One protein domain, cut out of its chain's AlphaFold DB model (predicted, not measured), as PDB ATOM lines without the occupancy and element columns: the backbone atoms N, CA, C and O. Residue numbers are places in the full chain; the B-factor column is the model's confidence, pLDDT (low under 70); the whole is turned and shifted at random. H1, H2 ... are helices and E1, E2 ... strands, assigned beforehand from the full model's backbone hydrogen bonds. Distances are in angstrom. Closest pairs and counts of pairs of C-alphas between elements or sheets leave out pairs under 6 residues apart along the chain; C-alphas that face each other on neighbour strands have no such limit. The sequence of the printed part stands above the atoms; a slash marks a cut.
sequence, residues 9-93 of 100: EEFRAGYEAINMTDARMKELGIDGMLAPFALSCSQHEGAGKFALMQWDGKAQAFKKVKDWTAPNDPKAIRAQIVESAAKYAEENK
ATOM      1  N   GLU A   9     151.354 159.764 143.440       94.62
ATOM      2  CA  GLU A   9     151.789 160.784 144.400       94.62
ATOM      3  C   GLU A   9     151.639 162.201 143.842       94.62
ATOM      4  O   GLU A   9     151.167 163.084 144.557       94.62
ATOM      5  N   GLU A  10     151.990 162.403 142.568       95.25
ATOM      6  CA  GLU A  10     151.826 163.684 141.872       95.25
ATOM      7  C   GLU A  10     150.344 164.039 141.713       95.25
ATOM      8  O   GLU A  10     149.956 165.182 141.950       95.25
ATOM      9  N   PHE A  11     149.507 163.054 141.375       95.31
ATOM     10  CA  PHE A  11     148.062 163.240 141.296       95.31
ATOM     11  C   PHE A  11     147.477 163.638 142.653       95.31
ATOM     12  O   PHE A  11     146.761 164.632 142.732       95.31
ATOM     13  N   ARG A  12     147.821 162.914 143.729       95.75
ATOM     14  CA  ARG A  12     147.379 163.254 145.089       95.75
ATOM     15  C   ARG A  12     147.814 164.665 145.473       95.75
ATOM     16  O   ARG A  12     146.994 165.422 145.971       95.75
ATOM     17  N   ALA A  13     149.076 165.023 145.231       94.94
ATOM     18  CA  ALA A  13     149.584 166.356 145.553       94.94
ATOM     19  C   ALA A  13     148.835 167.457 144.784       94.94
ATOM     20  O   ALA A  13     148.496 168.482 145.364       94.94
ATOM     21  N   GLY A  14     148.535 167.231 143.500       95.25
ATOM     22  CA  GLY A  14     147.718 168.148 142.707       95.25
ATOM     23  C   GLY A  14     146.277 168.239 143.212       95.25
ATOM     24  O   GLY A  14     145.745 169.338 143.336       95.25
ATOM     25  N   TYR A  15     145.664 167.102 143.549       96.00
ATOM     26  CA  TYR A  15     144.302 167.023 144.076       96.00
ATOM     27  C   TYR A  15     144.165 167.747 145.423       96.00
ATOM     28  O   TYR A  15     143.283 168.586 145.585       96.00
ATOM     29  N   GLU A  16     145.091 167.500 146.352       96.44
ATOM     30  CA  GLU A  16     145.190 168.174 147.655       96.44
ATOM     31  C   GLU A  16     145.542 169.673 147.536       96.44
ATOM     32  O   GLU A  16     145.522 170.371 148.542       96.44
ATOM     33  N   ALA A  17     145.857 170.184 146.340       95.69
ATOM     34  CA  ALA A  17     146.147 171.597 146.083       95.69
ATOM     35  C   ALA A  17     145.058 172.303 145.251       95.69
ATOM     36  O   ALA A  17     145.225 173.466 144.870       95.69
ATOM     37  N   ILE A  18     143.949 171.623 144.939       96.56
ATOM     38  CA  ILE A  18     142.850 172.219 144.174       96.56
ATOM     39  C   ILE A  18     142.233 173.376 144.963       96.56
ATOM     40  O   ILE A  18     141.784 173.206 146.094       96.56
ATOM     41  N   ASN A  19     142.134 174.537 144.316       96.31
ATOM     42  CA  ASN A  19     141.431 175.708 144.825       96.31
ATOM     43  C   ASN A  19     140.527 176.288 143.726       96.31
ATOM     44  O   ASN A  19     140.988 176.983 142.817       96.31
ATOM     45  N   MET A  20     139.239 175.960 143.794       96.44
ATOM     46  CA  MET A  20     138.200 176.406 142.869       96.44
ATOM     47  C   MET A  20     137.504 177.644 143.432       96.44
ATOM     48  O   MET A  20     136.443 177.565 144.053       96.44
ATOM     49  N   THR A  21     138.122 178.802 143.218       96.00
ATOM     50  CA  THR A  21     137.495 180.106 143.468       96.00
ATOM     51  C   THR A  21     136.436 180.412 142.407       96.00
ATOM     52  O   THR A  21     136.475 179.842 141.316       96.00
ATOM     53  N   ASP A  22     135.535 181.361 142.671       94.75
ATOM     54  CA  ASP A  22     134.568 181.827 141.662       94.75
ATOM     55  C   ASP A  22     135.265 182.291 140.373       94.75
ATOM     56  O   ASP A  22     134.872 181.925 139.269       94.75
ATOM     57  N   ALA A  23     136.375 183.029 140.503       96.44
ATOM     58  CA  ALA A  23     137.169 183.473 139.360       96.44
ATOM     59  C   ALA A  23     137.726 182.292 138.550       96.44
ATOM     60  O   ALA A  23     137.658 182.305 137.321       96.44
ATOM     61  N   ARG A  24     138.229 181.252 139.231       96.56
ATOM     62  CA  ARG A  24     138.748 180.050 138.572       96.56
ATOM     63  C   ARG A  24     137.637 179.268 137.876       96.56
ATOM     64  O   ARG A  24     137.821 178.815 136.752       96.56
ATOM     65  N   MET A  25     136.480 179.127 138.517       96.19
ATOM     66  CA  MET A  25     135.324 178.455 137.918       96.19
ATOM     67  C   MET A  25     134.795 179.215 136.699       96.19
ATOM     68  O   MET A  25     134.475 178.595 135.684       96.19
ATOM     69  N   LYS A  26     134.786 180.549 136.753       97.06
ATOM     70  CA  LYS A  26     134.433 181.403 135.617       97.06
ATOM     71  C   LYS A  26     135.410 181.268 134.452       97.06
ATOM     72  O   LYS A  26     134.968 181.137 133.316       97.06
ATOM     73  N   GLU A  27     136.714 181.254 134.722       97.50
ATOM     74  CA  GLU A  27     137.750 181.016 133.705       97.50
ATOM     75  C   GLU A  27     137.559 179.659 133.004       97.50
ATOM     76  O   GLU A  27     137.738 179.546 131.795       97.50
ATOM     77  N   LEU A  28     137.148 178.643 133.765       97.00
ATOM     78  CA  LEU A  28     136.877 177.294 133.268       97.00
ATOM     79  C   LEU A  28     135.503 177.141 132.589       97.00
ATOM     80  O   LEU A  28     135.213 176.068 132.065       97.00
ATOM     81  N   GLY A  29     134.654 178.174 132.596       96.94
ATOM     82  CA  GLY A  29     133.314 178.128 132.000       96.94
ATOM     83  C   GLY A  29     132.296 177.292 132.783       96.94
ATOM     84  O   GLY A  29     131.277 176.898 132.222       96.94
ATOM     85  N   ILE A  30     132.555 177.025 134.066       95.44
ATOM     86  CA  ILE A  30     131.690 176.228 134.956       95.44
ATOM     87  C   ILE A  30     131.075 177.073 136.081       95.44
ATOM     88  O   ILE A  30     130.735 176.564 137.151       95.44
ATOM     89  N   ASP A  31     130.964 178.381 135.855       92.44
ATOM     90  CA  ASP A  31     130.415 179.316 136.832       92.44
ATOM     91  C   ASP A  31     128.989 178.914 137.248       92.44
ATOM     92  O   ASP A  31     128.166 178.506 136.427       92.44
ATOM     93  N   GLY A  32     128.710 178.972 138.550       88.81
ATOM     94  CA  GLY A  32     127.425 178.568 139.129       88.81
ATOM     95  C   GLY A  32     127.118 177.060 139.139       88.81
ATOM     96  O   GLY A  32     126.133 176.669 139.777       88.81
ATOM     97  N   MET A  33     127.936 176.204 138.506       91.50
ATOM     98  CA  MET A  33     127.737 174.743 138.515       91.50
ATOM     99  C   MET A  33     128.100 174.103 139.858       91.50
ATOM    100  O   MET A  33     127.491 173.108 140.249       91.50
ATOM    101  N   LEU A  34     129.073 174.678 140.567       92.44
ATOM    102  CA  LEU A  34     129.560 174.222 141.868       92.44
ATOM    103  C   LEU A  34     129.655 175.410 142.831       92.44
ATOM    104  O   LEU A  34     129.785 176.559 142.411       92.44
ATOM    105  N   ALA A  35     129.600 175.135 144.132       94.44
ATOM    106  CA  ALA A  35     130.021 176.103 145.138       94.44
ATOM    107  C   ALA A  35     131.558 176.196 145.160       94.44
ATOM    108  O   ALA A  35     132.204 175.166 144.960       94.44
ATOM    109  N   PRO A  36     132.153 177.359 145.477       94.50
ATOM    110  CA  PRO A  36     133.597 177.480 145.657       94.50
ATOM    111  C   PRO A  36     134.133 176.521 146.713       94.50
ATOM    112  O   PRO A  36     133.511 176.336 147.765       94.50
ATOM    113  N   PHE A  37     135.306 175.948 146.455       95.38
ATOM    114  CA  PHE A  37     135.943 175.015 147.379       95.38
ATOM    115  C   PHE A  37     137.456 174.982 147.244       95.38
ATOM    116  O   PHE A  37     138.012 175.267 146.187       95.38
ATOM    117  N   ALA A  38     138.109 174.555 148.318       96.06
ATOM    118  CA  ALA A  38     139.521 174.230 148.323       96.06
ATOM    119  C   ALA A  38     139.722 172.875 148.998       96.06
ATOM    120  O   ALA A  38     139.101 172.584 150.024       96.06
ATOM    121  N   LEU A  39     140.574 172.053 148.404       96.19
ATOM    122  CA  LEU A  39     141.000 170.784 148.970       96.19
ATOM    123  C   LEU A  39     142.330 170.968 149.696       96.19
ATOM    124  O   LEU A  39     143.067 171.923 149.458       96.19
ATOM    125  N   SER A  40     142.606 170.062 150.625       95.38
ATOM    126  CA  SER A  40     143.875 169.983 151.348       95.38
ATOM    127  C   SER A  40     144.092 168.561 151.844       95.38
ATOM    128  O   SER A  40     143.129 167.816 151.974       95.38
ATOM    129  N   CYS A  41     145.312 168.216 152.252       94.88
ATOM    130  CA  CYS A  41     145.609 166.937 152.915       94.88
ATOM    131  C   CYS A  41     144.633 166.603 154.065       94.88
ATOM    132  O   CYS A  41     144.301 165.444 154.298       94.88
ATOM    133  N   SER A  42     144.157 167.620 154.794       93.38
ATOM    134  CA  SER A  42     143.239 167.440 155.926       93.38
ATOM    135  C   SER A  42     141.754 167.411 155.538       93.38
ATOM    136  O   SER A  42     140.922 167.028 156.370       93.38
ATOM    137  N   GLN A  43     141.417 167.828 154.311       92.38
ATOM    138  CA  GLN A  43     140.045 167.993 153.840       92.38
ATOM    139  C   GLN A  43     139.900 167.663 152.343       92.38
ATOM    140  O   GLN A  43     140.288 168.450 151.478       92.38
ATOM    141  N   HIS A  44     139.286 166.510 152.056       94.81
ATOM    142  CA  HIS A  44     139.026 165.977 150.711       94.81
ATOM    143  C   HIS A  44     137.544 166.069 150.275       94.81
ATOM    144  O   HIS A  44     137.180 165.524 149.241       94.81
ATOM    145  N   GLU A  45     136.674 166.727 151.050       91.12
ATOM    146  CA  GLU A  45     135.213 166.770 150.829       91.12
ATOM    147  C   GLU A  45     134.760 167.753 149.731       91.12
ATOM    148  O   GLU A  45     133.709 167.569 149.121       91.12
ATOM    149  N   GLY A  46     135.532 168.811 149.463       90.19
ATOM    150  CA  GLY A  46     135.126 169.888 148.557       90.19
ATOM    151  C   GLY A  46     134.379 171.011 149.277       90.19
ATOM    152  O   GLY A  46     134.834 171.500 150.307       90.19
ATOM    153  N   ALA A  47     133.268 171.485 148.704       92.31
ATOM    154  CA  ALA A  47     132.642 172.742 149.132       92.31
ATOM    155  C   ALA A  47     131.909 172.679 150.479       92.31
ATOM    156  O   ALA A  47     131.645 173.727 151.069       92.31
ATOM    157  N   GLY A  48     131.507 171.483 150.929       92.31
ATOM    158  CA  GLY A  48     130.656 171.325 152.116       92.31
ATOM    159  C   GLY A  48     129.333 172.099 152.013       92.31
ATOM    160  O   GLY A  48     128.800 172.568 153.016       92.31
ATOM    161  N   LYS A  49     128.832 172.313 150.792       94.31
ATOM    162  CA  LYS A  49     127.605 173.060 150.498       94.31
ATOM    163  C   LYS A  49     126.774 172.314 149.472       94.31
ATOM    164  O   LYS A  49     127.310 171.614 148.615       94.31
ATOM    165  N   PHE A  50     125.470 172.532 149.519       93.12
ATOM    166  CA  PHE A  50     124.521 171.961 148.574       93.12
ATOM    167  C   PHE A  50     123.550 173.030 148.079       93.12
ATOM    168  O   PHE A  50     123.231 173.983 148.790       93.12
ATOM    169  N   ALA A  51     123.083 172.872 146.846       94.75
ATOM    170  CA  ALA A  51     121.966 173.631 146.306       94.75
ATOM    171  C   ALA A  51     120.706 172.765 146.368       94.75
ATOM    172  O   ALA A  51     120.783 171.541 146.258       94.75
ATOM    173  N   LEU A  52     119.542 173.398 146.518       95.06
ATOM    174  CA  LEU A  52     118.267 172.697 146.405       95.06
ATOM    175  C   LEU A  52     117.680 172.957 145.026       95.06
ATOM    176  O   LEU A  52     117.508 174.109 144.620       95.06
ATOM    177  N   MET A  53     117.349 171.879 144.328       95.88
ATOM    178  CA  MET A  53     116.665 171.927 143.044       95.88
ATOM    179  C   MET A  53     115.316 171.229 143.162       95.88
ATOM    180  O   MET A  53     115.204 170.183 143.796       95.88
ATOM    181  N   GLN A  54     114.296 171.812 142.544       97.94
ATOM    182  CA  GLN A  54     112.942 171.280 142.510       97.94
ATOM    183  C   GLN A  54     112.538 171.009 141.064       97.94
ATOM    184  O   GLN A  54     112.772 171.835 140.184       97.94
ATOM    185  N   TRP A  55     111.930 169.851 140.818       98.00
ATOM    186  CA  TRP A  55     111.355 169.524 139.518       98.00
ATOM    187  C   TRP A  55     110.142 170.415 139.223       98.00
ATOM    188  O   TRP A  55     109.198 170.466 140.014       98.00
ATOM    189  N   ASP A  56     110.153 171.093 138.077       97.62
ATOM    190  CA  ASP A  56     109.009 171.815 137.529       97.62
ATOM    191  C   ASP A  56     108.421 171.016 136.360       97.62
ATOM    192  O   ASP A  56     108.972 170.984 135.259       97.62
ATOM    193  N   GLY A  57     107.267 170.391 136.600       97.75
ATOM    194  CA  GLY A  57     106.578 169.580 135.598       97.75
ATOM    195  C   GLY A  57     106.023 170.373 134.412       97.75
ATOM    196  O   GLY A  57     105.838 169.791 133.348       97.75
ATOM    197  N   LYS A  58     105.793 171.686 134.535       97.38
ATOM    198  CA  LYS A  58     105.387 172.514 133.385       97.38
ATOM    199  C   LYS A  58     106.585 172.840 132.502       97.38
ATOM    200  O   LYS A  58     106.468 172.816 131.284       97.38
ATOM    201  N   ALA A  59     107.728 173.122 133.121       96.38
ATOM    202  CA  ALA A  59     108.973 173.384 132.404       96.38
ATOM    203  C   ALA A  59     109.697 172.102 131.949       96.38
ATOM    204  O   ALA A  59     110.648 172.205 131.183       96.38
ATOM    205  N   GLN A  60     109.274 170.925 132.436       97.31
ATOM    206  CA  GLN A  60     109.963 169.639 132.248       97.31
ATOM    207  C   GLN A  60     111.459 169.738 132.607       97.31
ATOM    208  O   GLN A  60     112.322 169.184 131.926       97.31
ATOM    209  N   ALA A  61     111.772 170.484 133.670       97.12
ATOM    210  CA  ALA A  61     113.142 170.785 134.069       97.12
ATOM    211  C   ALA A  61     113.267 170.990 135.583       97.12
ATOM    212  O   ALA A  61     112.326 171.414 136.256       97.12
ATOM    213  N   PHE A  62     114.464 170.749 136.121       96.44
ATOM    214  CA  PHE A  62     114.806 171.146 137.484       96.44
ATOM    215  C   PHE A  62     115.097 172.644 137.551       96.44
ATOM    216  O   PHE A  62     115.864 173.183 136.753       96.44
ATOM    217  N   LYS A  63     114.527 173.311 138.551       95.00
ATOM    218  CA  LYS A  63     114.813 174.705 138.883       95.00
ATOM    219  C   LYS A  63     115.539 174.770 140.214       95.00
ATOM    220  O   LYS A  63     115.131 174.128 141.179       95.00
ATOM    221  N   LYS A  64     116.612 175.554 140.282       93.62
ATOM    222  CA  LYS A  64     117.317 175.827 141.537       93.62
ATOM    223  C   LYS A  64     116.441 176.738 142.401       93.62
ATOM    224  O   LYS A  64     116.163 177.867 142.016       93.62
ATOM    225  N   VAL A  65     115.981 176.223 143.539       95.94
ATOM    226  CA  VAL A  65     115.088 176.926 144.480       95.94
ATOM    227  C   VAL A  65     115.824 177.433 145.715       95.94
ATOM    228  O   VAL A  65     115.339 178.335 146.393       95.94
ATOM    229  N   LYS A  66     117.009 176.884 146.002       94.88
ATOM    230  CA  LYS A  66     117.912 177.397 147.033       94.88
ATOM    231  C   LYS A  66     119.341 177.374 146.522       94.88
ATOM    232  O   LYS A  66     119.780 176.376 145.944       94.88
ATOM    233  N   ASP A  67     120.055 178.470 146.753       93.56
ATOM    234  CA  ASP A  67     121.470 178.554 146.419       93.56
ATOM    235  C   ASP A  67     122.349 177.741 147.382       93.56
ATOM    236  O   ASP A  67     121.857 177.136 148.339       93.56
ATOM    237  N   TRP A  68     123.648 177.700 147.099       94.38
ATOM    238  CA  TRP A  68     124.661 176.969 147.845       94.38
ATOM    239  C   TRP A  68     124.600 177.285 149.339       94.38
ATOM    240  O   TRP A  68     125.033 178.339 149.804       94.38
ATOM    241  N   THR A  69     124.077 176.332 150.099       94.62
ATOM    242  CA  THR A  69     123.851 176.437 151.538       94.62
ATOM    243  C   THR A  69     124.751 175.442 152.260       94.62
ATOM    244  O   THR A  69     124.925 174.312 151.804       94.62
ATOM    245  N   ALA A  70     125.327 175.862 153.384       93.69
ATOM    246  CA  ALA A  70     126.041 174.972 154.294       93.69
ATOM    247  C   ALA A  70     125.072 174.006 155.012       93.69
ATOM    248  O   ALA A  70     123.880 174.311 155.138       93.69
ATOM    249  N   PRO A  71     125.551 172.856 155.513       92.50
ATOM    250  CA  PRO A  71     124.777 172.039 156.439       92.50
ATOM    251  C   PRO A  71     124.476 172.814 157.728       92.50
ATOM    252  O   PRO A  71     125.158 173.782 158.063       92.50
ATOM    253  N   ASN A  72     123.465 172.360 158.468       93.81
ATOM    254  CA  ASN A  72     123.012 173.036 159.685       93.81
ATOM    255  C   ASN A  72     124.091 173.085 160.781       93.81
ATOM    256  O   ASN A  72     124.179 174.078 161.494       93.81
ATOM    257  N   ASP A  73     124.918 172.040 160.896       95.56
ATOM    258  CA  ASP A  73     126.030 171.987 161.848       95.56
ATOM    259  C   ASP A  73     127.288 171.360 161.212       95.56
ATOM    260  O   ASP A  73     127.544 170.159 161.351       95.56
ATOM    261  N   PRO A  74     128.101 172.152 160.490       92.00
ATOM    262  CA  PRO A  74     129.320 171.652 159.859       92.00
ATOM    263  C   PRO A  74     130.373 171.197 160.880       92.00
ATOM    264  O   PRO A  74     131.227 170.373 160.550       92.00
ATOM    265  N   LYS A  75     130.337 171.709 162.119       94.19
ATOM    266  CA  LYS A  75     131.310 171.342 163.156       94.19
ATOM    267  C   LYS A  75     131.016 169.954 163.710       94.19
ATOM    268  O   LYS A  75     131.944 169.154 163.818       94.19
ATOM    269  N   ALA A  76     129.751 169.659 164.004       96.44
ATOM    270  CA  ALA A  76     129.340 168.325 164.434       96.44
ATOM    271  C   ALA A  76     129.642 167.276 163.354       96.44
ATOM    272  O   ALA A  76     130.254 166.251 163.654       96.44
ATOM    273  N   ILE A  77     129.322 167.574 162.090       94.88
ATOM    274  CA  ILE A  77     129.640 166.689 160.957       94.88
ATOM    275  C   ILE A  77     131.151 166.442 160.879       94.88
ATOM    276  O   ILE A  77     131.592 165.295 160.779       94.88
ATOM    277  N   ARG A  78     131.973 167.495 160.987       94.12
ATOM    278  CA  ARG A  78     133.431 167.338 160.958       94.12
ATOM    279  C   ARG A  78     133.948 166.473 162.108       94.12
ATOM    280  O   ARG A  78     134.839 165.659 161.874       94.12
ATOM    281  N   ALA A  79     133.402 166.622 163.314       96.19
ATOM    282  CA  ALA A  79     133.775 165.791 164.457       96.19
ATOM    283  C   ALA A  79     133.494 164.303 164.184       96.19
ATOM    284  O   ALA A  79     134.389 163.477 164.358       96.19
ATOM    285  N   GLN A  80     132.312 163.981 163.646       97.00
ATOM    286  CA  GLN A  80     131.943 162.611 163.269       97.00
ATOM    287  C   GLN A  80     132.857 162.035 162.177       97.00
ATOM    288  O   GLN A  80     133.247 160.871 162.249       97.00
ATOM    289  N   ILE A  81     133.246 162.846 161.185       95.75
ATOM    290  CA  ILE A  81     134.192 162.428 160.137       95.75
ATOM    291  C   ILE A  81     135.553 162.075 160.748       95.75
ATOM    292  O   ILE A  81     136.134 161.051 160.395       95.75
ATOM    293  N   VAL A  82     136.077 162.916 161.647       94.69
ATOM    294  CA  VAL A  82     137.384 162.682 162.285       94.69
ATOM    295  C   VAL A  82     137.348 161.430 163.159       94.69
ATOM    296  O   VAL A  82     138.261 160.613 163.070       94.69
ATOM    297  N   GLU A  83     136.292 161.253 163.950       97.50
ATOM    298  CA  GLU A  83     136.098 160.066 164.785       97.50
ATOM    299  C   GLU A  83     136.022 158.789 163.936       97.50
ATOM    300  O   GLU A  83     136.754 157.827 164.182       97.50
ATOM    301  N   SER A  84     135.196 158.798 162.886       97.88
ATOM    302  CA  SER A  84     135.041 157.658 161.981       97.88
ATOM    303  C   SER A  84     136.350 157.309 161.261       97.88
ATOM    304  O   SER A  84     136.719 156.135 161.195       97.88
ATOM    305  N   ALA A  85     137.087 158.314 160.776       96.69
ATOM    306  CA  ALA A  85     138.376 158.109 160.122       96.69
ATOM    307  C   ALA A  85     139.443 157.569 161.091       96.69
ATOM    308  O   ALA A  85     140.221 156.695 160.710       96.69
ATOM    309  N   ALA A  86     139.469 158.054 162.339       96.25
ATOM    310  CA  ALA A  86     140.385 157.565 163.368       96.25
ATOM    311  C   ALA A  86     140.101 156.101 163.722       96.25
ATOM    312  O   ALA A  86     141.026 155.289 163.734       96.25
ATOM    313  N   LYS A  87     138.823 155.747 163.910       98.19
ATOM    314  CA  LYS A  87     138.403 154.363 164.160       98.19
ATOM    315  C   LYS A  87     138.806 153.434 163.015       98.19
ATOM    316  O   LYS A  87     139.408 152.392 163.251       98.19
ATOM    317  N   TYR A  88     138.539 153.833 161.770       97.94
ATOM    318  CA  TYR A  88     138.947 153.048 160.603       97.94
ATOM    319  C   TYR A  88     140.470 152.863 160.540       97.94
ATOM    320  O   TYR A  88     140.951 151.772 160.223       97.94
ATOM    321  N   ALA A  89     141.239 153.911 160.850       97.81
ATOM    322  CA  ALA A  89     142.694 153.840 160.862       97.81
ATOM    323  C   ALA A  89     143.214 152.864 161.930       97.81
ATOM    324  O   ALA A  89     144.114 152.080 161.638       97.81
ATOM    325  N   GLU A  90     142.618 152.860 163.123       97.94
ATOM    326  CA  GLU A  90     142.940 151.909 164.192       97.94
ATOM    327  C   GLU A  90     142.651 150.461 163.770       97.94
ATOM    328  O   GLU A  90     143.550 149.616 163.804       97.94
ATOM    329  N   GLU A  91     141.437 150.187 163.284       98.38
ATOM    330  CA  GLU A  91     141.001 148.847 162.857       98.38
ATOM    331  C   GLU A  91     141.885 148.271 161.741       98.38
ATOM    332  O   GLU A  91     142.164 147.071 161.708       98.38
ATOM    333  N   ASN A  92     142.370 149.134 160.846       98.38
ATOM    334  CA  ASN A  92     143.175 148.741 159.691       98.38
ATOM    335  C   ASN A  92     144.681 148.959 159.893       98.38
ATOM    336  O   ASN A  92     145.453 148.786 158.948       98.38
ATOM    337  N   LYS A  93     145.121 149.317 161.108       97.94
ATOM    338  CA  LYS A  93     146.537 149.569 161.444       97.94
ATOM    339  C   LYS A  93     147.196 150.611 160.526       97.94
ATOM    340  O   LYS A  93     148.380 150.518 160.196       97.94
TER     341      LYS A  93
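This is residues 9 to 93 of the 100 residues of the protein "ABC transporter permease" of Candidatus Fonsibacter sp. PEL4 (UniProt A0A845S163). The hairpin E1 and E2 and the long helix H3 follow one another along the longest axis, and the winding stretch of residues 28 to 49 lies between them and two short helices, H1 and H2. Residues 83 to 93 stick out. The 85 printed residues hold three named helices and two named strands, ordered H1, H2, E1, E2, H3, with an antiparallel sheet; the class is mixed, helices and strands. The whole is loose, radius of gyration of the C-alphas 16.9 A, spanning 55 by 29 by 20 A.

E1 is residues 50 to 56, 19.0 A; E2 is 61 to 69, 21.3 A. H3, residues 74 to 91, 25.8 A, ends at C-alpha 91 (141.001, 148.847, 162.857). H1, residues 9 to 15, begins at C-alpha 9 (151.789, 160.784, 144.400); H2 is 22 to 27.

E1 and E2 are antiparallel at 157 degrees, with N 54 and O 63 2.8 A apart. E2 bends by 56 degrees at residue 65. Residues 19 to 20 pair with 37 to 38, antiparallel. H1, H2 and H3 touch no helix; in each, every O i to N i+4 pair is within hydrogen-bond range.

The printed part has no cut. The link H2 to E1, 22 residues, is long. No printed residue is under 70 in pLDDT.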